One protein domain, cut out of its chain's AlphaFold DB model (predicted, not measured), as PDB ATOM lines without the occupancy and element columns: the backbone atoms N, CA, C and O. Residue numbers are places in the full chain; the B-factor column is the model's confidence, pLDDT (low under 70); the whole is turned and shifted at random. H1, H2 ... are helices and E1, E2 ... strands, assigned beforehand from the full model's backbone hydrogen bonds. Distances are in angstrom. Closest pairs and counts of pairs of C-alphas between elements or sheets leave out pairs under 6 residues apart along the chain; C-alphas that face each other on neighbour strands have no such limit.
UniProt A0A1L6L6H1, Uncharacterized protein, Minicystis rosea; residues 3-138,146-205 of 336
ATOM      1  N   VAL A   3     309.759 226.125 291.665       97.75
ATOM      2  CA  VAL A   3     311.121 225.928 291.170       97.75
ATOM      3  C   VAL A   3     311.161 224.589 290.452       97.75
ATOM      4  O   VAL A   3     310.778 223.572 291.032       97.75
ATOM      5  N   SER A   4     311.590 224.590 289.192       98.19
ATOM      6  CA  SER A   4     311.808 223.355 288.448       98.19
ATOM      7  C   SER A   4     313.084 222.674 288.922       98.19
ATOM      8  O   SER A   4     314.072 223.334 289.253       98.19
ATOM      9  N   VAL A   5     313.037 221.351 288.965       98.31
ATOM     10  CA  VAL A   5     314.110 220.465 289.387       98.31
ATOM     11  C   VAL A   5     314.297 219.414 288.307       98.31
ATOM     12  O   VAL A   5     313.361 218.718 287.915       98.31
ATOM     13  N   GLU A   6     315.525 219.306 287.826       98.38
ATOM     14  CA  GLU A   6     315.958 218.276 286.897       98.38
ATOM     15  C   GLU A   6     317.169 217.578 287.515       98.38
ATOM     16  O   GLU A   6     318.210 218.204 287.714       98.38
ATOM     17  N   LEU A   7     317.036 216.298 287.859       98.19
ATOM     18  CA  LEU A   7     318.093 215.549 288.528       98.19
ATOM     19  C   LEU A   7     318.465 214.315 287.706       98.19
ATOM     20  O   LEU A   7     317.621 213.517 287.297       98.19
ATOM     21  N   ARG A   8     319.763 214.148 287.466       98.06
ATOM     22  CA  ARG A   8     320.332 212.988 286.782       98.06
ATOM     23  C   ARG A   8     321.499 212.465 287.590       98.06
ATOM     24  O   ARG A   8     322.395 213.235 287.909       98.06
ATOM     25  N   THR A   9     321.527 211.168 287.857       98.06
ATOM     26  CA  THR A   9     322.667 210.496 288.495       98.06
ATOM     27  C   THR A   9     323.296 209.472 287.551       98.06
ATOM     28  O   THR A   9     322.843 209.305 286.418       98.06
ATOM     29  N   THR A  10     324.355 208.793 287.984       97.94
ATOM     30  CA  THR A  10     325.056 207.765 287.208       97.94
ATOM     31  C   THR A  10     324.919 206.418 287.905       97.94
ATOM     32  O   THR A  10     325.158 206.304 289.103       97.94
ATOM     33  N   CYS A  11     324.550 205.371 287.164       97.31
ATOM     34  CA  CYS A  11     324.438 204.030 287.726       97.31
ATOM     35  C   CYS A  11     325.816 203.492 288.147       97.31
ATOM     36  O   CYS A  11     326.681 203.344 287.281       97.31
ATOM     37  N   PRO A  12     326.019 203.092 289.416       96.62
ATOM     38  CA  PRO A  12     327.311 202.575 289.872       96.62
ATOM     39  C   PRO A  12     327.659 201.211 289.255       96.62
ATOM     40  O   PRO A  12     328.823 200.824 289.240       96.62
ATOM     41  N   LYS A  13     326.665 200.477 288.732       96.06
ATOM     42  CA  LYS A  13     326.856 199.151 288.131       96.06
ATOM     43  C   LYS A  13     327.256 199.213 286.655       96.06
ATOM     44  O   LYS A  13     328.124 198.454 286.238       96.06
ATOM     45  N   CYS A  14     326.608 200.064 285.856       94.75
ATOM     46  CA  CYS A  14     326.813 200.097 284.402       94.75
ATOM     47  C   CYS A  14     327.319 201.437 283.852       94.75
ATOM     48  O   CYS A  14     327.539 201.536 282.650       94.75
ATOM     49  N   GLY A  15     327.464 202.473 284.685       96.31
ATOM     50  CA  GLY A  15     327.961 203.794 284.280       96.31
ATOM     51  C   GLY A  15     326.997 204.634 283.434       96.31
ATOM     52  O   GLY A  15     327.341 205.752 283.059       96.31
ATOM     53  N   ASN A  16     325.794 204.138 283.134       95.19
ATOM     54  CA  ASN A  16     324.814 204.889 282.347       95.19
ATOM     55  C   ASN A  16     324.090 205.940 283.201       95.19
ATOM     56  O   ASN A  16     323.866 205.707 284.395       95.19
ATOM     57  N   PRO A  17     323.669 207.066 282.597       96.56
ATOM     58  CA  PRO A  17     322.859 208.060 283.283       96.56
ATOM     59  C   PRO A  17     321.499 207.482 283.691       96.56
ATOM     60  O   PRO A  17     320.864 206.749 282.929       96.56
ATOM     61  N   VAL A  18     321.042 207.846 284.886       97.19
ATOM     62  CA  VAL A  18     319.742 207.476 285.445       97.19
ATOM     63  C   VAL A  18     318.948 208.758 285.718       97.19
ATOM     64  O   VAL A  18     319.401 209.586 286.515       97.19
ATOM     65  N   PRO A  19     317.800 208.962 285.046       97.62
ATOM     66  CA  PRO A  19     316.923 210.095 285.318       97.62
ATOM     67  C   PRO A  19     316.245 209.927 286.683       97.62
ATOM     68  O   PRO A  19     315.679 208.871 286.972       97.62
ATOM     69  N   VAL A  20     316.280 210.974 287.504       97.69
ATOM     70  CA  VAL A  20     315.594 211.029 288.799       97.69
ATOM     71  C   VAL A  20     314.454 212.037 288.677       97.69
ATOM     72  O   VAL A  20     314.610 213.238 288.907       97.69
ATOM     73  N   ASN A  21     313.298 211.528 288.262       97.75
ATOM     74  CA  ASN A  21     312.116 212.303 287.892       97.75
ATOM     75  C   ASN A  21     311.131 212.442 289.067       97.75
ATOM     76  O   ASN A  21     309.927 212.563 288.856       97.75
ATOM     77  N   GLY A  22     311.625 212.396 290.303       97.00
ATOM     78  CA  GLY A  22     310.843 212.613 291.517       97.00
ATOM     79  C   GLY A  22     311.695 212.494 292.779       97.00
ATOM     80  O   GLY A  22     312.815 211.988 292.741       97.00
ATOM     81  N   LEU A  23     311.158 212.964 293.903       96.88
ATOM     82  CA  LEU A  23     311.757 212.873 295.230       96.88
ATOM     83  C   LEU A  23     311.472 211.496 295.845       96.88
ATOM     84  O   LEU A  23     310.468 211.299 296.539       96.88
ATOM     85  N   VAL A  24     312.352 210.541 295.567       96.25
ATOM     86  CA  VAL A  24     312.208 209.122 295.932       96.25
ATOM     87  C   VAL A  24     313.459 208.606 296.655       96.25
ATOM     88  O   VAL A  24     314.555 209.110 296.404       96.25
ATOM     89  N   PRO A  25     313.347 207.617 297.561       95.81
ATOM     90  CA  PRO A  25     314.514 207.046 298.242       95.81
ATOM     91  C   PRO A  25     315.387 206.209 297.310       95.81
ATOM     92  O   PRO A  25     316.550 205.963 297.609       95.81
ATOM     93  N   GLU A  26     314.833 205.731 296.201       95.56
ATOM     94  CA  GLU A  26     315.530 204.842 295.289       95.56
ATOM     95  C   GLU A  26     314.963 204.937 293.868       95.56
ATOM     96  O   GLU A  26     313.827 205.360 293.659       95.56
ATOM     97  N   VAL A  27     315.775 204.572 292.876       95.38
ATOM     98  CA  VAL A  27     315.406 204.607 291.456       95.38
ATOM     99  C   VAL A  27     315.992 203.410 290.713       95.38
ATOM    100  O   VAL A  27     317.129 203.003 290.952       95.38
ATOM    101  N   LEU A  28     315.232 202.839 289.779       93.25
ATOM    102  CA  LEU A  28     315.700 201.740 288.938       93.25
ATOM    103  C   LEU A  28     316.509 202.272 287.746       93.25
ATOM    104  O   LEU A  28     316.050 203.130 286.993       93.25
ATOM    105  N   CYS A  29     317.704 201.727 287.521       93.12
ATOM    106  CA  CYS A  29     318.471 202.021 286.318       93.12
ATOM    107  C   CYS A  29     317.754 201.457 285.076       93.12
ATOM    108  O   CYS A  29     317.649 200.235 284.959       93.12
ATOM    109  N   PRO A  30     317.378 202.282 284.081       88.94
ATOM    110  CA  PRO A  30     316.669 201.799 282.892       88.94
ATOM    111  C   PRO A  30     317.538 200.917 281.976       88.94
ATOM    112  O   PRO A  30     317.035 200.306 281.042       88.94
ATOM    113  N   SER A  31     318.858 200.867 282.197       87.94
ATOM    114  CA  SER A  31     319.785 200.080 281.370       87.94
ATOM    115  C   SER A  31     320.099 198.691 281.919       87.94
ATOM    116  O   SER A  31     320.246 197.752 281.141       87.94
ATOM    117  N   CYS A  32     320.293 198.571 283.233       87.06
ATOM    118  CA  CYS A  32     320.755 197.329 283.864       87.06
ATOM    119  C   CYS A  32     319.892 196.876 285.045       87.06
ATOM    120  O   CYS A  32     320.278 195.927 285.728       87.06
ATOM    121  N   GLU A  33     318.789 197.588 285.307       87.69
ATOM    122  CA  GLU A  33     317.806 197.291 286.358       87.69
ATOM    123  C   GLU A  33     318.400 197.228 287.769       87.69
ATOM    124  O   GLU A  33     317.832 196.665 288.699       87.69
ATOM    125  N   HIS A  34     319.573 197.824 287.958       91.19
ATOM    126  CA  HIS A  34     320.108 198.021 289.290       91.19
ATOM    127  C   HIS A  34     319.277 199.076 290.020       91.19
ATOM    128  O   HIS A  34     319.027 200.144 289.461       91.19
ATOM    129  N   VAL A  35     318.877 198.784 291.256       94.06
ATOM    130  CA  VAL A  35     318.242 199.753 292.153       94.06
ATOM    131  C   VAL A  35     319.328 200.648 292.744       94.06
ATOM    132  O   VAL A  35     320.277 200.156 293.353       94.06
ATOM    133  N   LEU A  36     319.213 201.954 292.527       95.88
ATOM    134  CA  LEU A  36     320.085 202.970 293.104       95.88
ATOM    135  C   LEU A  36     319.404 203.544 294.341       95.88
ATOM    136  O   LEU A  36     318.308 204.080 294.221       95.88
ATOM    137  N   LEU A  37     320.078 203.498 295.488       96.44
ATOM    138  CA  LEU A  37     319.640 204.201 296.692       96.44
ATOM    139  C   LEU A  37     320.079 205.668 296.621       96.44
ATOM    140  O   LEU A  37     321.252 205.960 296.380       96.44
ATOM    141  N   LEU A  38     319.139 206.579 296.839       95.94
ATOM    142  CA  LEU A  38     319.344 208.021 296.883       95.94
ATOM    143  C   LEU A  38     319.354 208.454 298.349       95.94
ATOM    144  O   LEU A  38     318.363 208.301 299.062       95.94
ATOM    145  N   SER A  39     320.501 208.940 298.821       94.31
ATOM    146  CA  SER A  39     320.686 209.221 300.244       94.31
ATOM    147  C   SER A  39     319.940 210.481 300.691       94.31
ATOM    148  O   SER A  39     319.652 211.379 299.895       94.31
ATOM    149  N   ALA A  40     319.650 210.573 301.990       92.62
ATOM    150  CA  ALA A  40     319.045 211.770 302.568       92.62
ATOM    151  C   ALA A  40     319.956 212.998 302.402       92.62
ATOM    152  O   ALA A  40     319.462 214.103 302.201       92.62
ATOM    153  N   GLU A  41     321.279 212.813 302.425       93.19
ATOM    154  CA  GLU A  41     322.263 213.874 302.187       93.19
ATOM    155  C   GLU A  41     322.188 214.403 300.755       93.19
ATOM    156  O   GLU A  41     322.211 215.616 300.563       93.19
ATOM    157  N   LEU A  42     322.035 213.518 299.760       95.38
ATOM    158  CA  LEU A  42     321.832 213.934 298.372       95.38
ATOM    159  C   LEU A  42     320.583 214.811 298.254       95.38
ATOM    160  O   LEU A  42     320.618 215.857 297.609       95.38
ATOM    161  N   TRP A  43     319.482 214.401 298.886       95.94
ATOM    162  CA  TRP A  43     318.244 215.173 298.863       95.94
ATOM    163  C   TRP A  43     318.334 216.478 299.647       95.94
ATOM    164  O   TRP A  43     317.802 217.493 299.204       95.94
ATOM    165  N   HIS A  44     319.043 216.478 300.772       93.31
ATOM    166  CA  HIS A  44     319.342 217.686 301.526       93.31
ATOM    167  C   HIS A  44     320.101 218.699 300.659       93.31
ATOM    168  O   HIS A  44     319.664 219.841 300.521       93.31
ATOM    169  N   GLU A  45     321.191 218.268 300.019       93.50
ATOM    170  CA  GLU A  45     321.994 219.114 299.136       93.50
ATOM    171  C   GLU A  45     321.156 219.615 297.955       93.50
ATOM    172  O   GLU A  45     321.107 220.819 297.700       93.50
ATOM    173  N   ALA A  46     320.407 218.719 297.304       95.06
ATOM    174  CA  ALA A  46     319.578 219.068 296.162       95.06
ATOM    175  C   ALA A  46     318.487 220.094 296.499       95.06
ATOM    176  O   ALA A  46     318.205 220.975 295.691       95.06
ATOM    177  N   LEU A  47     317.865 220.015 297.676       95.44
ATOM    178  CA  LEU A  47     316.749 220.892 298.040       95.44
ATOM    179  C   LEU A  47     317.195 222.197 298.717       95.44
ATOM    180  O   LEU A  47     316.457 223.179 298.665       95.44
ATOM    181  N   SER A  48     318.404 222.241 299.287       91.12
ATOM    182  CA  SER A  48     318.943 223.415 299.992       91.12
ATOM    183  C   SER A  48     319.008 224.683 299.123       91.12
ATOM    184  O   SER A  48     318.714 225.783 299.589       91.12
ATOM    185  N   GLY A  49     319.310 224.536 297.828       91.50
ATOM    186  CA  GLY A  49     319.402 225.652 296.881       91.50
ATOM    187  C   GLY A  49     318.055 226.252 296.461       91.50
ATOM    188  O   GLY A  49     318.010 227.381 295.967       91.50
ATOM    189  N   LEU A  50     316.942 225.540 296.686       94.88
ATOM    190  CA  LEU A  50     315.627 225.940 296.179       94.88
ATOM    191  C   LEU A  50     315.143 227.266 296.760       94.88
ATOM    192  O   LEU A  50     314.509 228.042 296.049       94.88
ATOM    193  N   ALA A  51     315.470 227.545 298.024       93.56
ATOM    194  CA  ALA A  51     315.162 228.808 298.684       93.56
ATOM    195  C   ALA A  51     315.726 230.007 297.904       93.56
ATOM    196  O   ALA A  51     314.987 230.926 297.554       93.56
ATOM    197  N   ALA A  52     317.018 229.958 297.568       93.56
ATOM    198  CA  ALA A  52     317.707 231.028 296.854       93.56
ATOM    199  C   ALA A  52     317.205 231.195 295.412       93.56
ATOM    200  O   ALA A  52     317.143 232.315 294.905       93.56
ATOM    201  N   VAL A  53     316.841 230.094 294.746       95.69
ATOM    202  CA  VAL A  53     316.261 230.136 293.393       95.69
ATOM    203  C   VAL A  53     314.849 230.725 293.430       95.69
ATOM    204  O   VAL A  53     314.509 231.564 292.598       95.69
ATOM    205  N   ALA A  54     314.035 230.349 294.420       94.69
ATOM    206  CA  ALA A  54     312.674 230.852 294.572       94.69
ATOM    207  C   ALA A  54     312.629 232.365 294.844       94.69
ATOM    208  O   ALA A  54     311.761 233.048 294.310       94.69
ATOM    209  N   THR A  55     313.568 232.907 295.629       93.75
ATOM    210  CA  THR A  55     313.664 234.354 295.907       93.75
ATOM    211  C   THR A  55     314.350 235.154 294.803       93.75
ATOM    212  O   THR A  55     314.455 236.376 294.914       93.75
ATOM    213  N   GLY A  56     314.868 234.494 293.761       93.75
ATOM    214  CA  GLY A  56     315.684 235.135 292.727       93.75
ATOM    215  C   GLY A  56     317.060 235.598 293.219       93.75
ATOM    216  O   GLY A  56     317.734 236.358 292.529       93.75
ATOM    217  N   SER A  57     317.501 235.153 294.402       92.12
ATOM    218  CA  SER A  57     318.862 235.393 294.905       92.12
ATOM    219  C   SER A  57     319.911 234.558 294.160       92.12
ATOM    220  O   SER A  57     321.095 234.888 294.178       92.12
ATOM    221  N   SER A  58     319.470 233.498 293.484       91.94
ATOM    222  CA  SER A  58     320.219 232.723 292.500       91.94
ATOM    223  C   SER A  58     319.426 232.688 291.195       91.94
ATOM    224  O   SER A  58     318.208 232.513 291.213       91.94
ATOM    225  N   THR A  59     320.106 232.799 290.053       87.06
ATOM    226  CA  THR A  59     319.492 232.625 288.722       87.06
ATOM    227  C   THR A  59     319.096 231.175 288.431       87.06
ATOM    228  O   THR A  59     318.589 230.885 287.351       87.06
ATOM    229  N   GLY A  60     319.351 230.255 289.365       90.62
ATOM    230  CA  GLY A  60     319.361 228.835 289.066       90.62
ATOM    231  C   GLY A  60     320.571 228.465 288.209       90.62
ATOM    232  O   GLY A  60     321.509 229.251 288.034       90.62
ATOM    233  N   GLY A  61     320.555 227.246 287.690       94.31
ATOM    234  CA  GLY A  61     321.620 226.706 286.860       94.31
ATOM    235  C   GLY A  61     321.897 225.242 287.149       94.31
ATOM    236  O   GLY A  61     321.181 224.583 287.902       94.31
ATOM    237  N   GLN A  62     322.948 224.744 286.509       96.50
ATOM    238  CA  GLN A  62     323.428 223.387 286.693       96.50
ATOM    239  C   GLN A  62     324.463 223.347 287.823       96.50
ATOM    240  O   GLN A  62     325.434 224.100 287.818       96.50
ATOM    241  N   THR A  63     324.274 222.451 288.782       96.69
ATOM    242  CA  THR A  63     325.201 222.162 289.878       96.69
ATOM    243  C   THR A  63     325.544 220.676 289.856       96.69
ATOM    244  O   THR A  63     324.701 219.824 289.565       96.69
ATOM    245  N   LEU A  64     326.807 220.352 290.121       96.75
ATOM    246  CA  LEU A  64     327.249 218.973 290.302       96.75
ATOM    247  C   LEU A  64     327.091 218.604 291.775       96.75
ATOM    248  O   LEU A  64     327.653 219.286 292.627       96.75
ATOM    249  N   LEU A  65     326.349 217.534 292.047       94.50
ATOM    250  CA  LEU A  65     326.177 216.980 293.388       94.50
ATOM    251  C   LEU A  65     327.048 215.726 293.494       94.50
ATOM    252  O   LEU A  65     326.755 214.696 292.889       94.50
ATOM    253  N   GLY A  66     328.169 215.805 294.206       92.69
ATOM    254  CA  GLY A  66     329.115 214.690 294.285       92.69
ATOM    255  C   GLY A  66     329.572 214.149 292.915       92.69
ATOM    256  O   GLY A  66     329.713 214.883 291.934       92.69
ATOM    257  N   VAL A  67     329.847 212.841 292.843       92.00
ATOM    258  CA  VAL A  67     330.375 212.191 291.629       92.00
ATOM    259  C   VAL A  67     329.233 211.690 290.749       92.00
ATOM    260  O   VAL A  67     328.491 210.789 291.129       92.00
ATOM    261  N   GLY A  68     329.125 212.238 289.537       94.81
ATOM    262  CA  GLY A  68     328.211 211.728 288.511       94.81
ATOM    263  C   GLY A  68     326.735 212.083 288.713       94.81
ATOM    264  O   GLY A  68     325.905 211.545 287.977       94.81
ATOM    265  N   THR A  69     326.408 212.981 289.651       97.81
ATOM    266  CA  THR A  69     325.060 213.550 289.784       97.81
ATOM    267  C   THR A  69     325.050 215.014 289.363       97.81
ATOM    268  O   THR A  69     325.913 215.809 289.724       97.81
ATOM    269  N   THR A  70     324.073 215.362 288.538       98.12
ATOM    270  CA  THR A  70     323.860 216.692 287.985       98.12
ATOM    271  C   THR A  70     322.455 217.138 288.347       98.12
ATOM    272  O   THR A  70     321.492 216.432 288.053       98.12
ATOM    273  N   LEU A  71     322.356 218.310 288.957       98.12
ATOM    274  CA  LEU A  71     321.116 218.974 289.320       98.12
ATOM    275  C   LEU A  71     320.989 220.250 288.491       98.12
ATOM    276  O   LEU A  71     321.922 221.043 288.459       98.12
ATOM    277  N   THR A  72     319.842 220.472 287.865       98.25
ATOM    278  CA  THR A  72     319.486 221.765 287.279       98.25
ATOM    279  C   THR A  72     318.271 222.315 288.009       98.25
ATOM    280  O   THR A  72     317.285 221.599 288.195       98.25
ATOM    281  N   GLN A  73     318.345 223.578 288.423       98.00
ATOM    282  CA  GLN A  73     317.243 224.285 289.074       98.00
ATOM    283  C   GLN A  73     316.944 225.594 288.366       98.00
ATOM    284  O   GLN A  73     317.866 226.305 287.971       98.00
ATOM    285  N   GLU A  74     315.665 225.931 288.233       97.75
ATOM    286  CA  GLU A  74     315.230 227.172 287.585       97.75
ATOM    287  C   GLU A  74     313.878 227.626 288.144       97.75
ATOM    288  O   GLU A  74     312.929 226.837 288.206       97.75
ATOM    289  N   SER A  75     313.766 228.905 288.513       97.12
ATOM    290  CA  SER A  75     312.487 229.507 288.906       97.12
ATOM    291  C   SER A  75     311.571 229.586 287.685       97.12
ATOM    292  O   SER A  75     311.846 230.315 286.735       97.12
ATOM    293  N   SER A  76     310.510 228.781 287.668       96.62
ATOM    294  CA  SER A  76     309.595 228.686 286.528       96.62
ATOM    295  C   SER A  76     308.251 228.111 286.961       96.62
ATOM    296  O   SER A  76     308.184 227.275 287.864       96.62
ATOM    297  N   ALA A  77     307.175 228.557 286.311       96.88
ATOM    298  CA  ALA A  77     305.842 228.016 286.553       96.88
ATOM    299  C   ALA A  77     305.770 226.523 286.164       96.88
ATOM    300  O   ALA A  77     306.428 226.121 285.194       96.88
ATOM    301  N   PRO A  78     304.982 225.695 286.878       97.44
ATOM    302  CA  PRO A  78     304.829 224.283 286.553       97.44
ATOM    303  C   PRO A  78     304.226 224.099 285.166       97.44
ATOM    304  O   PRO A  78     303.250 224.758 284.815       97.44
ATOM    305  N   ARG A  79     304.807 223.204 284.367       97.94
ATOM    306  CA  ARG A  79     304.355 222.916 283.003       97.94
ATOM    307  C   ARG A  79     304.044 221.441 282.837       97.94
ATOM    308  O   ARG A  79     304.663 220.585 283.463       97.94
ATOM    309  N   CYS A  80     303.093 221.146 281.963       97.31
ATOM    310  CA  CYS A  80     302.812 219.787 281.535       97.31
ATOM    311  C   CYS A  80     304.009 219.211 280.766       97.31
ATOM    312  O   CYS A  80     304.481 219.835 279.816       97.31
ATOM    313  N   ALA A  81     304.459 218.010 281.134       95.62
ATOM    314  CA  ALA A  81     305.550 217.326 280.440       95.62
ATOM    315  C   ALA A  81     305.199 216.942 278.987       95.62
ATOM    316  O   ALA A  81     306.092 216.882 278.149       95.62
ATOM    317  N   GLU A  82     303.912 216.732 278.683       95.69
ATOM    318  CA  GLU A  82     303.447 216.308 277.353       95.69
ATOM    319  C   GLU A  82     303.310 217.481 276.367       95.69
ATOM    320  O   GLU A  82     303.779 217.403 275.236       95.69
ATOM    321  N   CYS A  83     302.664 218.585 276.771       96.94
ATOM    322  CA  CYS A  83     302.363 219.707 275.864       96.94
ATOM    323  C   CYS A  83     303.086 221.023 276.197       96.94
ATOM    324  O   CYS A  83     302.971 221.987 275.443       96.94
ATOM    325  N   GLY A  84     303.793 221.109 277.330       97.12
ATOM    326  CA  GLY A  84     304.508 222.315 277.770       97.12
ATOM    327  C   GLY A  84     303.626 223.466 278.277       97.12
ATOM    328  O   GLY A  84     304.162 224.508 278.677       97.12
ATOM    329  N   ALA A  85     302.296 223.299 278.275       97.69
ATOM    330  CA  ALA A  85     301.359 224.287 278.801       97.69
ATOM    331  C   ALA A  85     301.561 224.485 280.308       97.69
ATOM    332  O   ALA A  85     301.827 223.530 281.039       97.69
ATOM    333  N   GLU A  86     301.435 225.731 280.756       97.38
ATOM    334  CA  GLU A  86     301.478 226.084 282.174       97.38
ATOM    335  C   GLU A  86     300.279 225.481 282.918       97.38
ATOM    336  O   GLU A  86     299.162 225.444 282.396       97.38
ATOM    337  N   LEU A  87     300.524 224.960 284.116       96.25
ATOM    338  CA  LEU A  87     299.525 224.312 284.958       96.25
ATOM    339  C   LEU A  87     298.980 225.317 285.974       96.25
ATOM    340  O   LEU A  87     299.754 225.994 286.645       96.25
ATOM    341  N   ALA A  88     297.656 225.370 286.125       93.88
ATOM    342  CA  ALA A  88     297.003 226.163 287.165       93.88
ATOM    343  C   ALA A  88     297.082 225.420 288.510       93.88
ATOM    344  O   ALA A  88     296.464 224.367 288.681       93.88
ATOM    345  N   VAL A  89     297.871 225.940 289.451       90.06
ATOM    346  CA  VAL A  89     298.182 225.274 290.736       90.06
ATOM    347  C   VAL A  89     297.382 225.864 291.901       90.06
ATOM    348  O   VAL A  89     297.273 225.251 292.962       90.06
ATOM    349  N   GLU A  90     296.762 227.027 291.711       82.94
ATOM    350  CA  GLU A  90     296.110 227.821 292.759       82.94
ATOM    351  C   GLU A  90     294.990 227.057 293.483       82.94
ATOM    352  O   GLU A  90     294.751 227.283 294.667       82.94
ATOM    353  N   GLY A  91     294.330 226.113 292.802       76.62
ATOM    354  CA  GLY A  91     293.250 225.298 293.367       76.62
ATOM    355  C   GLY A  91     293.695 224.056 294.149       76.62
ATOM    356  O   GLY A  91     292.847 223.386 294.730       76.62
ATOM    357  N   ILE A  92     294.991 223.718 294.162       77.75
ATOM    358  CA  ILE A  92     295.497 222.410 294.632       77.75
ATOM    359  C   ILE A  92     296.427 222.571 295.846       77.75
ATOM    360  O   ILE A  92     297.197 221.683 296.189       77.75
ATOM    361  N   LEU A  93     296.358 223.698 296.559       72.12
ATOM    362  CA  LEU A  93     297.303 224.025 297.637       72.12
ATOM    363  C   LEU A  93     297.218 223.127 298.894       72.12
ATOM    364  O   LEU A  93     298.037 223.275 299.800       72.12
ATOM    365  N   ALA A  94     296.286 222.172 298.958       75.06
ATOM    366  CA  ALA A  94     296.157 221.239 300.080       75.06
ATOM    367  C   ALA A  94     295.585 219.865 299.661       75.06
ATOM    368  O   ALA A  94     294.472 219.523 300.056       75.06
ATOM    369  N   PRO A  95     296.318 219.043 298.887       75.56
ATOM    370  CA  PRO A  95     295.845 217.712 298.539       75.56
ATOM    371  C   PRO A  95     295.950 216.798 299.771       75.56
ATOM    372  O   PRO A  95     296.979 216.770 300.455       75.56
ATOM    373  N   GLU A  96     294.880 216.076 300.106       72.69
ATOM    374  CA  GLU A  96     294.902 215.118 301.222       72.69
ATOM    375  C   GLU A  96     295.742 213.876 300.894       72.69
ATOM    376  O   GLU A  96     296.444 213.373 301.765       72.69
ATOM    377  N   GLU A  97     295.775 213.476 299.626       70.25
ATOM    378  CA  GLU A  97     296.457 212.289 299.098       70.25
ATOM    379  C   GLU A  97     296.992 212.583 297.688       70.25
ATOM    380  O   GLU A  97     296.696 213.677 297.195       70.25
ATOM    381  N   PRO A  98     297.814 211.717 297.040       75.31
ATOM    382  CA  PRO A  98     298.309 212.001 295.693       75.31
ATOM    383  C   PRO A  98     297.167 212.466 294.786       75.31
ATOM    384  O   PRO A  98     296.241 211.721 294.459       75.31
ATOM    385  N   ALA A  99     297.232 213.742 294.436       88.94
ATOM    386  CA  ALA A  99     296.256 214.435 293.632       88.94
ATOM    387  C   ALA A  99     296.772 214.535 292.200       88.94
ATOM    388  O   ALA A  99     297.941 214.270 291.904       88.94
ATOM    389  N   TRP A 100     295.879 214.918 291.301       93.25
ATOM    390  CA  TRP A 100     296.183 215.047 289.886       93.25
ATOM    391  C   TRP A 100     295.728 216.415 289.396       93.25
ATOM    392  O   TRP A 100     294.633 216.856 289.743       93.25
ATOM    393  N   ILE A 101     296.561 217.066 288.586       94.25
ATOM    394  CA  ILE A 101     296.164 218.217 287.770       94.25
ATOM    395  C   ILE A 101     295.848 217.692 286.380       94.25
ATOM    396  O   ILE A 101     296.719 217.103 285.734       94.25
ATOM    397  N   ASP A 102     294.632 217.922 285.906       95.12
ATOM    398  CA  ASP A 102     294.299 217.652 284.514       95.12
ATOM    399  C   ASP A 102     294.779 218.829 283.658       95.12
ATOM    400  O   ASP A 102     294.380 219.980 283.845       95.12
ATOM    401  N   CYS A 103     295.686 218.554 282.725       96.44
ATOM    402  CA  CYS A 103     296.133 219.533 281.748       96.44
ATOM    403  C   CYS A 103     295.095 219.680 280.627       96.44
ATOM    404  O   CYS A 103     294.364 218.747 280.299       96.44
ATOM    405  N   THR A 104     295.087 220.827 279.949       96.69
ATOM    406  CA  THR A 104     294.221 221.088 278.788       96.69
ATOM    407  C   THR A 104     294.469 220.145 277.606       96.69
ATOM    408  O   THR A 104     293.581 219.975 276.777       96.69
ATOM    409  N   CYS A 105     295.639 219.494 277.529       97.25
ATOM    410  CA  CYS A 105     295.917 218.449 276.536       97.25
ATOM    411  C   CYS A 105     295.359 217.062 276.915       97.25
ATOM    412  O   CYS A 105     295.503 216.123 276.137       97.25
ATOM    413  N   GLY A 106     294.759 216.917 278.102       96.94
ATOM    414  CA  GLY A 106     294.248 215.651 278.637       96.94
ATOM    415  C   GLY A 106     295.258 214.846 279.463       96.94
ATOM    416  O   GLY A 106     294.883 213.842 280.064       96.94
ATOM    417  N   ALA A 107     296.525 215.268 279.529       96.31
ATOM    418  CA  ALA A 107     297.516 214.632 280.393       96.31
ATOM    419  C   ALA A 107     297.219 214.898 281.876       96.31
ATOM    420  O   ALA A 107     296.823 216.004 282.247       96.31
ATOM    421  N   ARG A 108     297.476 213.903 282.730       95.81
ATOM    422  CA  ARG A 108     297.334 214.016 284.188       95.81
ATOM    423  C   ARG A 108     298.704 214.209 284.821       95.81
ATOM    424  O   ARG A 108     299.606 213.408 284.595       95.81
ATOM    425  N   VAL A 109     298.856 215.255 285.622       96.12
ATOM    426  CA  VAL A 109     300.119 215.616 286.274       96.12
ATOM    427  C   VAL A 109     300.022 215.307 287.762       96.12
ATOM    428  O   VAL A 109     299.117 215.802 288.431       96.12
ATOM    429  N   ALA A 110     300.932 214.483 288.280       95.44
ATOM    430  CA  ALA A 110     300.931 214.093 289.687       95.44
ATOM    431  C   ALA A 110     301.243 215.285 290.601       95.44
ATOM    432  O   ALA A 110     302.130 216.089 290.305       95.44
ATOM    433  N   VAL A 111     300.536 215.370 291.727       95.81
ATOM    434  CA  VAL A 111     300.785 216.339 292.797       95.81
ATOM    435  C   VAL A 111     300.737 215.628 294.134       95.81
ATOM    436  O   VAL A 111     299.794 214.894 294.422       95.81
ATOM    437  N   ARG A 112     301.718 215.873 294.996       94.94
ATOM    438  CA  ARG A 112     301.690 215.356 296.368       94.94
ATOM    439  C   ARG A 112     302.388 216.289 297.341       94.94
ATOM    440  O   ARG A 112     303.139 217.179 296.954       94.94
ATOM    441  N   LYS A 113     302.142 216.062 298.629       94.38
ATOM    442  CA  LYS A 113     302.878 216.718 299.715       94.38
ATOM    443  C   LYS A 113     304.322 216.221 299.767       94.38
ATOM    444  O   LYS A 113     304.616 215.095 299.363       94.38
ATOM    445  N   LEU A 114     305.201 217.050 300.327       92.94
ATOM    446  CA  LEU A 114     306.584 216.660 300.586       92.94
ATOM    447  C   LEU A 114     306.636 215.453 301.561       92.94
ATOM    448  O   LEU A 114     306.122 215.572 302.679       92.94
ATOM    449  N   PRO A 115     307.275 214.326 301.191       92.44
ATOM    450  CA  PRO A 115     307.526 213.192 302.081       92.44
ATOM    451  C   PRO A 115     308.509 213.598 303.192       92.44
ATOM    452  O   PRO A 115     309.707 213.778 302.965       92.44
ATOM    453  N   ARG A 116     307.989 213.815 304.406       89.56
ATOM    454  CA  ARG A 116     308.765 214.336 305.552       89.56
ATOM    455  C   ARG A 116     309.795 213.341 306.093       89.56
ATOM    456  O   ARG A 116     310.725 213.756 306.776       89.56
ATOM    457  N   ASP A 117     309.623 212.063 305.790       90.38
ATOM    458  CA  ASP A 117     310.522 210.959 306.115       90.38
ATOM    459  C   ASP A 117     311.825 210.994 305.304       90.38
ATOM    460  O   ASP A 117     312.883 210.694 305.852       90.38
ATOM    461  N   LEU A 118     311.776 211.418 304.036       88.88
ATOM    462  CA  LEU A 118     312.965 211.496 303.175       88.88
ATOM    463  C   LEU A 118     313.809 212.743 303.431       88.88
ATOM    464  O   LEU A 118     315.029 212.713 303.278       88.88
ATOM    465  N   VAL A 119     313.158 213.853 303.785       88.44
ATOM    466  CA  VAL A 119     313.815 215.158 303.922       88.44
ATOM    467  C   VAL A 119     313.393 215.811 305.237       88.44
ATOM    468  O   VAL A 119     312.608 216.772 305.248       88.44
ATOM    469  N   PRO A 120     313.885 215.298 306.378       76.88
ATOM    470  CA  PRO A 120     313.563 215.875 307.668       76.88
ATOM    471  C   PRO A 120     314.135 217.296 307.752       76.88
ATOM    472  O   PRO A 120     315.337 217.521 307.640       76.88
ATOM    473  N   HIS A 121     313.244 218.267 307.956       76.44
ATOM    474  CA  HIS A 121     313.519 219.680 308.260       76.44
ATOM    475  C   HIS A 121     314.186 220.551 307.181       76.44
ATOM    476  O   HIS A 121     313.898 221.743 307.162       76.44
ATOM    477  N   ALA A 122     314.987 220.004 306.266       73.50
ATOM    478  CA  ALA A 122     315.778 220.785 305.299       73.50
ATOM    479  C   ALA A 122     314.970 221.532 304.224       73.50
ATOM    480  O   ALA A 122     315.499 222.344 303.475       73.50
ATOM    481  N   ALA A 123     313.683 221.219 304.126       85.94
ATOM    482  CA  ALA A 123     312.784 221.746 303.114       85.94
ATOM    483  C   ALA A 123     311.414 222.064 303.728       85.94
ATOM    484  O   ALA A 123     310.365 221.753 303.161       85.94
ATOM    485  N   SER A 124     311.390 222.648 304.934       91.06
ATOM    486  CA  SER A 124     310.120 223.020 305.577       91.06
ATOM    487  C   SER A 124     309.311 224.016 304.743       91.06
ATOM    488  O   SER A 124     308.087 223.980 304.800       91.06
ATOM    489  N   PHE A 125     309.989 224.828 303.926       93.94
ATOM    490  CA  PHE A 125     309.395 225.792 303.002       93.94
ATOM    491  C   PHE A 125     308.775 225.172 301.740       93.94
ATOM    492  O   PHE A 125     308.086 225.875 301.002       93.94
ATOM    493  N   ILE A 126     308.997 223.878 301.477       94.88
ATOM    494  CA  ILE A 126     308.365 223.164 300.364       94.88
ATOM    495  C   ILE A 126     307.065 222.532 300.860       94.88
ATOM    496  O   ILE A 126     307.067 221.739 301.808       94.88
ATOM    497  N   THR A 127     305.954 222.861 300.203       93.81
ATOM    498  CA  THR A 127     304.631 222.325 300.554       93.81
ATOM    499  C   THR A 127     304.174 221.234 299.596       93.81
ATOM    500  O   THR A 127     303.599 220.241 300.048       93.81
ATOM    501  N   LEU A 128     304.473 221.376 298.300       95.12
ATOM    502  CA  LEU A 128     304.034 220.456 297.251       95.12
ATOM    503  C   LEU A 128     305.163 220.078 296.297       95.12
ATOM    504  O   LEU A 128     306.076 220.863 296.036       95.12
ATOM    505  N   LEU A 129     305.026 218.885 295.735       96.69
ATOM    506  CA  LEU A 129     305.778 218.375 294.601       96.69
ATOM    507  C   LEU A 129     304.805 218.171 293.440       96.69
ATOM    508  O   LEU A 129     303.708 217.648 293.647       96.69
ATOM    509  N   ILE A 130     305.180 218.624 292.245       97.38
ATOM    510  CA  ILE A 130     304.311 218.647 291.061       97.38
ATOM    511  C   ILE A 130     305.070 218.066 289.867       97.38
ATOM    512  O   ILE A 130     306.209 218.444 289.610       97.38
ATOM    513  N   GLY A 131     304.423 217.192 289.101       96.88
ATOM    514  CA  GLY A 131     304.966 216.657 287.849       96.88
ATOM    515  C   GLY A 131     306.035 215.586 288.012       96.88
ATOM    516  O   GLY A 131     306.797 215.348 287.083       96.88
ATOM    517  N   GLU A 132     306.095 214.934 289.170       97.25
ATOM    518  CA  GLU A 132     306.943 213.755 289.356       97.25
ATOM    519  C   GLU A 132     306.447 212.579 288.499       97.25
ATOM    520  O   GLU A 132     305.241 212.431 288.286       97.25
ATOM    521  N   ASP A 133     307.360 211.723 288.027       95.19
ATOM    522  CA  ASP A 133     307.018 210.522 287.258       95.19
ATOM    523  C   ASP A 133     306.319 209.499 288.178       95.19
ATOM    524  O   ASP A 133     306.966 208.930 289.068       95.19
ATOM    525  N   PRO A 134     305.024 209.191 287.959       92.31
ATOM    526  CA  PRO A 134     304.283 208.260 288.810       92.31
ATOM    527  C   PRO A 134     304.909 206.861 288.880       92.31
ATOM    528  O   PRO A 134     304.768 206.176 289.894       92.31
ATOM    529  N   SER A 135     305.629 206.446 287.829       89.75
ATOM    530  CA  SER A 135     306.320 205.152 287.788       89.75
ATOM    531  C   SER A 135     307.555 205.085 288.691       89.75
ATOM    532  O   SER A 135     308.003 203.986 288.998       89.75
ATOM    533  N   GLN A 136     308.091 206.226 289.142       92.56
ATOM    534  CA  GLN A 136     309.141 206.268 290.167       92.56
ATOM    535  C   GLN A 136     308.565 206.397 291.584       92.56
ATOM    536  O   GLN A 136     309.182 205.924 292.532       92.56
ATOM    537  N   LEU A 137     307.377 206.996 291.741       90.56
ATOM    538  CA  LEU A 137     306.712 207.137 293.045       90.56
ATOM    539  C   LEU A 137     306.199 205.802 293.589       90.56
ATOM    540  O   LEU A 137     306.249 205.545 294.791       90.56
ATOM    541  N   SER A 138     305.680 204.962 292.695       82.50
ATOM    542  CA  SER A 138     305.242 203.612 293.032       82.50
ATOM    543  C   SER A 138     306.416 202.680 292.807       82.50
ATOM    544  O   SER A 138     306.566 202.147 291.713       82.50
ATOM    545  N   THR A 146     306.262 196.031 285.627       56.94
ATOM    546  CA  THR A 146     304.944 196.440 285.133       56.94
ATOM    547  C   THR A 146     304.834 195.934 283.703       56.94
ATOM    548  O   THR A 146     305.445 196.503 282.799       56.94
ATOM    549  N   ALA A 147     304.122 194.821 283.531       52.03
ATOM    550  CA  ALA A 147     303.874 194.164 282.260       52.03
ATOM    551  C   ALA A 147     303.060 195.114 281.377       52.03
ATOM    552  O   ALA A 147     301.833 195.134 281.430       52.03
ATOM    553  N   ALA A 148     303.744 195.989 280.647       50.19
ATOM    554  CA  ALA A 148     303.109 197.096 279.940       50.19
ATOM    555  C   ALA A 148     303.658 197.281 278.522       50.19
ATOM    556  O   ALA A 148     303.675 198.385 277.985       50.19
ATOM    557  N   SER A 149     304.039 196.179 277.884       61.00
ATOM    558  CA  SER A 149     304.033 196.079 276.430       61.00
ATOM    559  C   SER A 149     303.389 194.755 276.050       61.00
ATOM    560  O   SER A 149     303.728 193.720 276.624       61.00
ATOM    561  N   GLU A 150     302.447 194.792 275.110       76.12
ATOM    562  CA  GLU A 150     301.925 193.602 274.439       76.12
ATOM    563  C   GLU A 150     303.094 192.663 274.068       76.12
ATOM    564  O   GLU A 150     304.123 193.171 273.604       76.12
ATOM    565  N   PRO A 151     303.002 191.338 274.317       80.81
ATOM    566  CA  PRO A 151     304.123 190.425 274.119       80.81
ATOM    567  C   PRO A 151     304.733 190.590 272.729       80.81
ATOM    568  O   PRO A 151     304.070 190.367 271.714       80.81
ATOM    569  N   VAL A 152     306.006 190.981 272.674       88.81
ATOM    570  CA  VAL A 152     306.702 191.136 271.398       88.81
ATOM    571  C   VAL A 152     307.262 189.779 271.006       88.81
ATOM    572  O   VAL A 152     308.004 189.151 271.760       88.81
ATOM    573  N   PHE A 153     306.908 189.310 269.815       91.88
ATOM    574  CA  PHE A 153     307.414 188.049 269.292       91.88
ATOM    575  C   PHE A 153     308.746 188.257 268.569       91.88
ATOM    576  O   PHE A 153     308.852 189.080 267.660       91.88
ATOM    577  N   PHE A 154     309.761 187.479 268.947       94.50
ATOM    578  CA  PHE A 154     311.102 187.546 268.364       94.50
ATOM    579  C   PHE A 154     311.581 186.158 267.923       94.50
ATOM    580  O   PHE A 154     311.475 185.209 268.697       94.50
ATOM    581  N   PRO A 155     312.110 185.981 266.701       96.75
ATOM    582  CA  PRO A 155     312.609 184.682 266.267       96.75
ATOM    583  C   PRO A 155     313.883 184.299 267.033       96.75
ATOM    584  O   PRO A 155     314.835 185.072 267.125       96.75
ATOM    585  N   CYS A 156     313.928 183.076 267.562       97.38
ATOM    586  CA  CYS A 156     315.101 182.534 268.233       97.38
ATOM    587  C   CYS A 156     316.296 182.498 267.264       97.38
ATOM    588  O   CYS A 156     316.189 181.859 266.214       97.38
ATOM    589  N   PRO A 157     317.461 183.069 267.624       96.56
ATOM    590  CA  PRO A 157     318.621 183.115 266.731       96.56
ATOM    591  C   PRO A 157     319.226 181.733 266.442       96.56
ATOM    592  O   PRO A 157     320.016 181.597 265.516       96.56
ATOM    593  N   HIS A 158     318.871 180.705 267.223       97.50
ATOM    594  CA  HIS A 158     319.394 179.348 267.055       97.50
ATOM    595  C   HIS A 158     318.488 178.442 266.207       97.50
ATOM    596  O   HIS A 158     318.987 177.633 265.434       97.50
ATOM    597  N   CYS A 159     317.163 178.502 266.382       97.75
ATOM    598  CA  CYS A 159     316.237 177.561 265.731       97.75
ATOM    599  C   CYS A 159     315.121 178.227 264.916       97.75
ATOM    600  O   CYS A 159     314.287 177.521 264.360       97.75
ATOM    601  N   GLY A 160     315.048 179.562 264.891       97.56
ATOM    602  CA  GLY A 160     313.990 180.318 264.213       97.56
ATOM    603  C   GLY A 160     312.615 180.283 264.897       97.56
ATOM    604  O   GLY A 160     311.704 180.965 264.441       97.56
ATOM    605  N   GLY A 161     312.455 179.527 265.989       97.31
ATOM    606  CA  GLY A 161     311.192 179.426 266.731       97.31
ATOM    607  C   GLY A 161     310.787 180.749 267.388       97.31
ATOM    608  O   GLY A 161     311.645 181.523 267.804       97.31
ATOM    609  N   THR A 162     309.487 181.011 267.492       96.75
ATOM    610  CA  THR A 162     308.952 182.290 267.976       96.75
ATOM    611  C   THR A 162     309.056 182.424 269.498       96.75
ATOM    612  O   THR A 162     308.434 181.674 270.242       96.75
ATOM    613  N   LEU A 163     309.806 183.407 269.989       94.88
ATOM    614  CA  LEU A 163     309.970 183.680 271.416       94.88
ATOM    615  C   LEU A 163     308.980 184.757 271.867       94.88
ATOM    616  O   LEU A 163     309.081 185.879 271.365       94.88
ATOM    617  N   PRO A 164     308.047 184.463 272.791       92.44
ATOM    618  CA  PRO A 164     307.300 185.511 273.469       92.44
ATOM    619  C   PRO A 164     308.246 186.247 274.422       92.44
ATOM    620  O   PRO A 164     308.902 185.618 275.254       92.44
ATOM    621  N   ILE A 165     308.336 187.567 274.285       92.31
ATOM    622  CA  ILE A 165     309.127 188.417 275.173       92.31
ATOM    623  C   ILE A 165     308.175 189.274 275.994       92.31
ATOM    624  O   ILE A 165     307.376 190.029 275.443       92.31
ATOM    625  N   ASP A 166     308.298 189.158 277.311       87.06
ATOM    626  CA  ASP A 166     307.523 189.898 278.310       87.06
ATOM    627  C   ASP A 166     308.284 191.099 278.901       87.06
ATOM    628  O   ASP A 166     307.715 191.864 279.673       87.06
ATOM    629  N   GLY A 167     309.567 191.266 278.551       86.75
ATOM    630  CA  GLY A 167     310.441 192.296 279.122       86.75
ATOM    631  C   GLY A 167     310.912 191.988 280.545       86.75
ATOM    632  O   GLY A 167     311.481 192.848 281.199       86.75
ATOM    633  N   SER A 168     310.711 190.774 281.060       84.56
ATOM    634  CA  SER A 168     311.158 190.433 282.416       84.56
ATOM    635  C   SER A 168     312.669 190.213 282.519       84.56
ATOM    636  O   SER A 168     313.255 190.386 283.586       84.56
ATOM    637  N   ALA A 169     313.311 189.800 281.421       86.75
ATOM    638  CA  ALA A 169     314.733 189.500 281.385       86.75
ATOM    639  C   ALA A 169     315.334 189.703 279.990       86.75
ATOM    640  O   ALA A 169     314.746 189.350 278.967       86.75
ATOM    641  N   ARG A 170     316.581 190.187 279.950       89.69
ATOM    642  CA  ARG A 170     317.353 190.353 278.702       89.69
ATOM    643  C   ARG A 170     317.837 189.032 278.098       89.69
ATOM    644  O   ARG A 170     318.229 188.991 276.934       89.69
ATOM    645  N   ILE A 171     317.840 187.962 278.892       92.94
ATOM    646  CA  ILE A 171     318.160 186.603 278.456       92.94
ATOM    647  C   ILE A 171     316.904 185.758 278.635       92.94
ATOM    648  O   ILE A 171     316.495 185.494 279.763       92.94
ATOM    649  N   VAL A 172     316.320 185.315 277.525       94.69
ATOM    650  CA  VAL A 172     315.092 184.511 277.512       94.69
ATOM    651  C   VAL A 172     315.400 183.082 277.077       94.69
ATOM    652  O   VAL A 172     316.183 182.853 276.155       94.69
ATOM    653  N   LYS A 173     314.795 182.091 277.732       96.81
ATOM    654  CA  LYS A 173     314.967 180.683 277.354       96.81
ATOM    655  C   LYS A 173     314.001 180.321 276.227       96.81
ATOM    656  O   LYS A 173     312.793 180.475 276.375       96.81
ATOM    657  N   CYS A 174     314.520 179.799 275.117       96.94
ATOM    658  CA  CYS A 174     313.693 179.360 273.998       96.94
ATOM    659  C   CYS A 174     312.831 178.152 274.371       96.94
ATOM    660  O   CYS A 174     313.362 177.112 274.751       96.94
ATOM    661  N   SER A 175     311.512 178.251 274.206       96.38
ATOM    662  CA  SER A 175     310.581 177.141 274.457       96.38
ATOM    663  C   SER A 175     310.721 175.991 273.453       96.38
ATOM    664  O   SER A 175     310.359 174.864 273.773       96.38
ATOM    665  N   TYR A 176     311.274 176.251 272.263       97.12
ATOM    666  CA  TYR A 176     311.436 175.251 271.202       97.12
ATOM    667  C   TYR A 176     312.752 174.471 271.314       97.12
ATOM    668  O   TYR A 176     312.738 173.247 271.360       97.12
ATOM    669  N   CYS A 177     313.900 175.160 271.359       97.38
ATOM    670  CA  CYS A 177     315.223 174.516 271.385       97.38
ATOM    671  C   CYS A 177     315.918 174.554 272.752       97.38
ATOM    672  O   CYS A 177     317.033 174.058 272.875       97.38
ATOM    673  N   CYS A 178     315.292 175.144 273.776       96.81
ATOM    674  CA  CYS A 178     315.833 175.293 275.135       96.81
ATOM    675  C   CYS A 178     317.104 176.153 275.277       96.81
ATOM    676  O   CYS A 178     317.586 176.309 276.401       96.81
ATOM    677  N   THR A 179     317.621 176.749 274.199       97.88
ATOM    678  CA  THR A 179     318.777 177.659 274.236       97.88
ATOM    679  C   THR A 179     318.399 179.021 274.823       97.88
ATOM    680  O   THR A 179     317.320 179.550 274.551       97.88
ATOM    681  N   ASN A 180     319.307 179.615 275.600       97.50
ATOM    682  CA  ASN A 180     319.186 180.995 276.070       97.50
ATOM    683  C   ASN A 180     319.462 181.969 274.915       97.50
ATOM    684  O   ASN A 180     320.544 181.952 274.330       97.50
ATOM    685  N   ALA A 181     318.493 182.820 274.594       96.38
ATOM    686  CA  ALA A 181     318.615 183.872 273.598       96.38
ATOM    687  C   ALA A 181     318.833 185.222 274.291       96.38
ATOM    688  O   ALA A 181     318.070 185.608 275.177       96.38
ATOM    689  N   TYR A 182     319.874 185.938 273.875       95.31
ATOM    690  CA  TYR A 182     320.119 187.312 274.300       95.31
ATOM    691  C   TYR A 182     319.306 188.274 273.432       95.31
ATOM    692  O   TYR A 182     319.352 188.182 272.203       95.31
ATOM    693  N   LEU A 183     318.571 189.191 274.058       93.56
ATOM    694  CA  LEU A 183     317.763 190.176 273.346       93.56
ATOM    695  C   LEU A 183     318.642 191.322 272.814       93.56
ATOM    696  O   LEU A 183     319.373 191.935 273.601       93.56
ATOM    697  N   PRO A 184     318.575 191.647 271.505       93.06
ATOM    698  CA  PRO A 184     319.262 192.811 270.952       93.06
ATOM    699  C   PRO A 184     318.831 194.108 271.641       93.06
ATOM    700  O   PRO A 184     317.666 194.271 272.002       93.06
ATOM    701  N   ASP A 185     319.755 195.060 271.765       88.12
ATOM    702  CA  ASP A 185     319.529 196.337 272.452       88.12
ATOM    703  C   ASP A 185     318.323 197.107 271.918       88.12
ATOM    704  O   ASP A 185     317.572 197.677 272.704       88.12
ATOM    705  N   ASP A 186     318.109 197.106 270.605       89.44
ATOM    706  CA  ASP A 186     316.985 197.817 269.991       89.44
ATOM    707  C   ASP A 186     315.638 197.211 270.386       89.44
ATOM    708  O   ASP A 186     314.666 197.934 270.596       89.44
ATOM    709  N   LEU A 187     315.580 195.885 270.520       90.69
ATOM    710  CA  LEU A 187     314.387 195.189 270.985       90.69
ATOM    711  C   LEU A 187     314.167 195.442 272.476       90.69
ATOM    712  O   LEU A 187     313.052 195.763 272.879       90.69
ATOM    713  N   TRP A 188     315.240 195.385 273.269       87.56
ATOM    714  CA  TRP A 188     315.208 195.705 274.694       87.56
ATOM    715  C   TRP A 188     314.711 197.134 274.949       87.56
ATOM    716  O   TRP A 188     313.841 197.345 275.780       87.56
ATOM    717  N   ARG A 189     315.180 198.127 274.186       84.75
ATOM    718  CA  ARG A 189     314.729 199.527 274.312       84.75
ATOM    719  C   ARG A 189     313.290 199.760 273.846       84.75
ATOM    720  O   ARG A 189     312.685 200.749 274.245       84.75
ATOM    721  N   ARG A 190     312.745 198.893 272.986       86.31
ATOM    722  CA  ARG A 190     311.335 198.963 272.565       86.31
ATOM    723  C   ARG A 190     310.393 198.463 273.656       86.31
ATOM    724  O   ARG A 190     309.343 199.063 273.844       86.31
ATOM    725  N   ILE A 191     310.776 197.398 274.358       87.44
ATOM    726  CA  ILE A 191     309.995 196.834 275.473       87.44
ATOM    727  C   ILE A 191     310.274 197.557 276.807       87.44
ATOM    728  O   ILE A 191     309.406 197.596 277.671       87.44
ATOM    729  N   HIS A 192     311.430 198.222 276.940       80.38
ATOM    730  CA  HIS A 192     311.764 199.142 278.035       80.38
ATOM    731  C   HIS A 192     312.000 200.553 277.489       80.38
ATOM    732  O   HIS A 192     313.156 200.926 277.243       80.38
ATOM    733  N   PRO A 193     310.932 201.353 277.296       82.00
ATOM    734  CA  PRO A 193     311.066 202.740 276.883       82.00
ATOM    735  C   PRO A 193     312.085 203.466 277.760       82.00
ATOM    736  O   PRO A 193     311.953 203.522 278.986       82.00
ATOM    737  N   VAL A 194     313.128 204.000 277.122       84.94
ATOM    738  CA  VAL A 194     314.189 204.720 277.827       84.94
ATOM    739  C   VAL A 194     313.571 205.958 278.452       84.94
ATOM    740  O   VAL A 194     313.181 206.893 277.755       84.94
ATOM    741  N   LYS A 195     313.493 205.960 279.781       90.62
ATOM    742  CA  LYS A 195     313.085 207.136 280.535       90.62
ATOM    743  C   LYS A 195     314.074 208.261 280.250       90.62
ATOM    744  O   LYS A 195     315.286 208.088 280.389       90.62
ATOM    745  N   THR A 196     313.554 209.402 279.825       94.69
ATOM    746  CA  THR A 196     314.322 210.636 279.694       94.69
ATOM    747  C   THR A 196     314.287 211.396 281.014       94.69
ATOM    748  O   THR A 196     313.426 211.161 281.866       94.69
ATOM    749  N   VAL A 197     315.261 212.283 281.209       97.06
ATOM    750  CA  VAL A 197     315.226 213.206 282.344       97.06
ATOM    751  C   VAL A 197     314.065 214.172 282.115       97.06
ATOM    752  O   VAL A 197     313.975 214.778 281.047       97.06
ATOM    753  N   ALA A 198     313.174 214.276 283.092       97.00
ATOM    754  CA  ALA A 198     312.014 215.150 283.062       97.00
ATOM    755  C   ALA A 198     312.073 216.120 284.243       97.00
ATOM    756  O   ALA A 198     312.554 215.784 285.327       97.00
ATOM    757  N   ARG A 199     311.570 217.335 284.018       97.94
ATOM    758  CA  ARG A 199     311.452 218.342 285.069       97.94
ATOM    759  C   ARG A 199     310.240 218.041 285.932       97.94
ATOM    760  O   ARG A 199     309.146 217.841 285.412       97.94
ATOM    761  N   TRP A 200     310.443 218.102 287.234       98.19
ATOM    762  CA  TRP A 200     309.383 218.193 288.230       98.19
ATOM    763  C   TRP A 200     309.560 219.496 289.009       98.19
ATOM    764  O   TRP A 200     310.535 220.219 288.809       98.19
ATOM    765  N   TYR A 201     308.599 219.854 289.848       98.19
ATOM    766  CA  TYR A 201     308.561 221.166 290.481       98.19
ATOM    767  C   TYR A 201     308.385 221.044 291.985       98.19
ATOM    768  O   TYR A 201     307.534 220.295 292.463       98.19
ATOM    769  N   ALA A 202     309.157 221.837 292.721       97.31
ATOM    770  CA  ALA A 202     308.952 222.080 294.137       97.31
ATOM    771  C   ALA A 202     308.178 223.390 294.319       97.31
ATOM    772  O   ALA A 202     308.604 224.449 293.847       97.31
ATOM    773  N   TRP A 203     307.044 223.329 295.014       96.56
ATOM    774  CA  TRP A 203     306.283 224.514 295.385       96.56
ATOM    775  C   TRP A 203     306.778 225.066 296.720       96.56
ATOM    776  O   TRP A 203     306.608 224.447 297.770       96.56
ATOM    777  N   VAL A 204     307.381 226.249 296.659       95.69
ATOM    778  CA  VAL A 204     307.909 227.004 297.793       95.69
ATOM    779  C   VAL A 204     306.856 227.985 298.300       95.69
ATOM    780  O   VAL A 204     306.397 228.865 297.560       95.69
ATOM    781  N   ASP A 205     306.493 227.845 299.569       94.50
ATOM    782  CA  ASP A 205     305.627 228.777 300.282       94.50
ATOM    783  C   ASP A 205     306.458 229.952 300.818       94.50
ATOM    784  O   ASP A 205     307.422 229.767 301.561       94.50
TER     785      ASP A 205
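Overview. This is residues 3 to 138 and 146 to 205 of the 336 residues of an uncharacterized protein of Minicystis rosea (UniProt A0A1L6L6H1). The model has two lobes joined end to end: a large one in which a strongly twisted sheet of eight strands curls round helix H1, and a small one of two strand hairpins, E10 with E11 and E12 with E13, with H4 on its side toward the large lobe. H2 packs on the sheet, and the small hairpin of E3 and E4 belongs to the large lobe. The printed part has 196 residues, in the order E1 E2 E3 E4 H1 H2 E5 E6 E7 E8 E9 H3 E10 E11 E12 E13 H4 E14; the large sheet is branched, its neighbour pairs antiparallel. The class is mixed, helices and strands, with 89 residues in named elements, under half. The whole is only just loose, close to compact, with a radius of gyration of the C-alphas of 19.9 A, and elongated, spanning 64 by 39 by 28 A.

Along the chain. E1, residues 3 to 10, begins at C-alpha 3 (311.121, 225.928, 291.170) and is 23.2 A long. E2 is residues 17 to 20, E3 26 to 28, E4 35 to 37, H1 40 to 48, 11.9 A, and H2 50 to 54. E5 is residues 61 to 65, E6 69 to 75, 20.3 A, E7 99 to 102, E8 108 to 113, 16.7 A, E9 126 to 130 and H3 134 to 137. E10 is residues 152 to 155, E11 162 to 165, E12 171 to 173, E13 180 to 182 and H4 185 to 191. E14, residues 200 to 204, ends at C-alpha 204 (307.909, 227.004, 297.793).

Arrangement. E1 has E2 and E14 on one side, N 9 and O 18 at 3.0 A and N 5 and O 200 at 2.8 A, and E6 on the other side, N 6 and O 72 at 2.9 A. E5 and E6 form a hairpin, N 63 and O 71 at 2.8 A. E9 is the neighbour of E14, N 130 and O 201 at 2.9 A. E7 E8 E9 is a meander, each strand the antiparallel neighbour of the one before, with N 101 and O 109 at 2.9 A and N 112 and O 129 at 3.0 A. H2 is on the sheet at a height of 5.6 A; its closest C-alphas to E6 are those of Ala 54 and Ser 75, 5.8 A. H3 only grazes the sheet. The hairpins E3 and E4, E10 and E11, and E12 and E13 have N 27 and O 36 at 2.9 A, N 154 and O 163 at 3.0 A, and N 172 and O 181 at 2.9 A. H4 is not on the large sheet. H1, H2 and H4 have every O i to N i+4 pair within hydrogen-bond range; H3 is too short for one.

Size, cuts and confidence. The two C-alphas farthest apart, those of Ser 57 and Cys 177, are 65.4 A apart. Residues 139 to 145 are not printed; C-alphas 138 and 146 are 10.7 A apart across the cut. The links E6 to E7 and E8 to E9 are long. Residues 146 to 149 have pLDDT under 70.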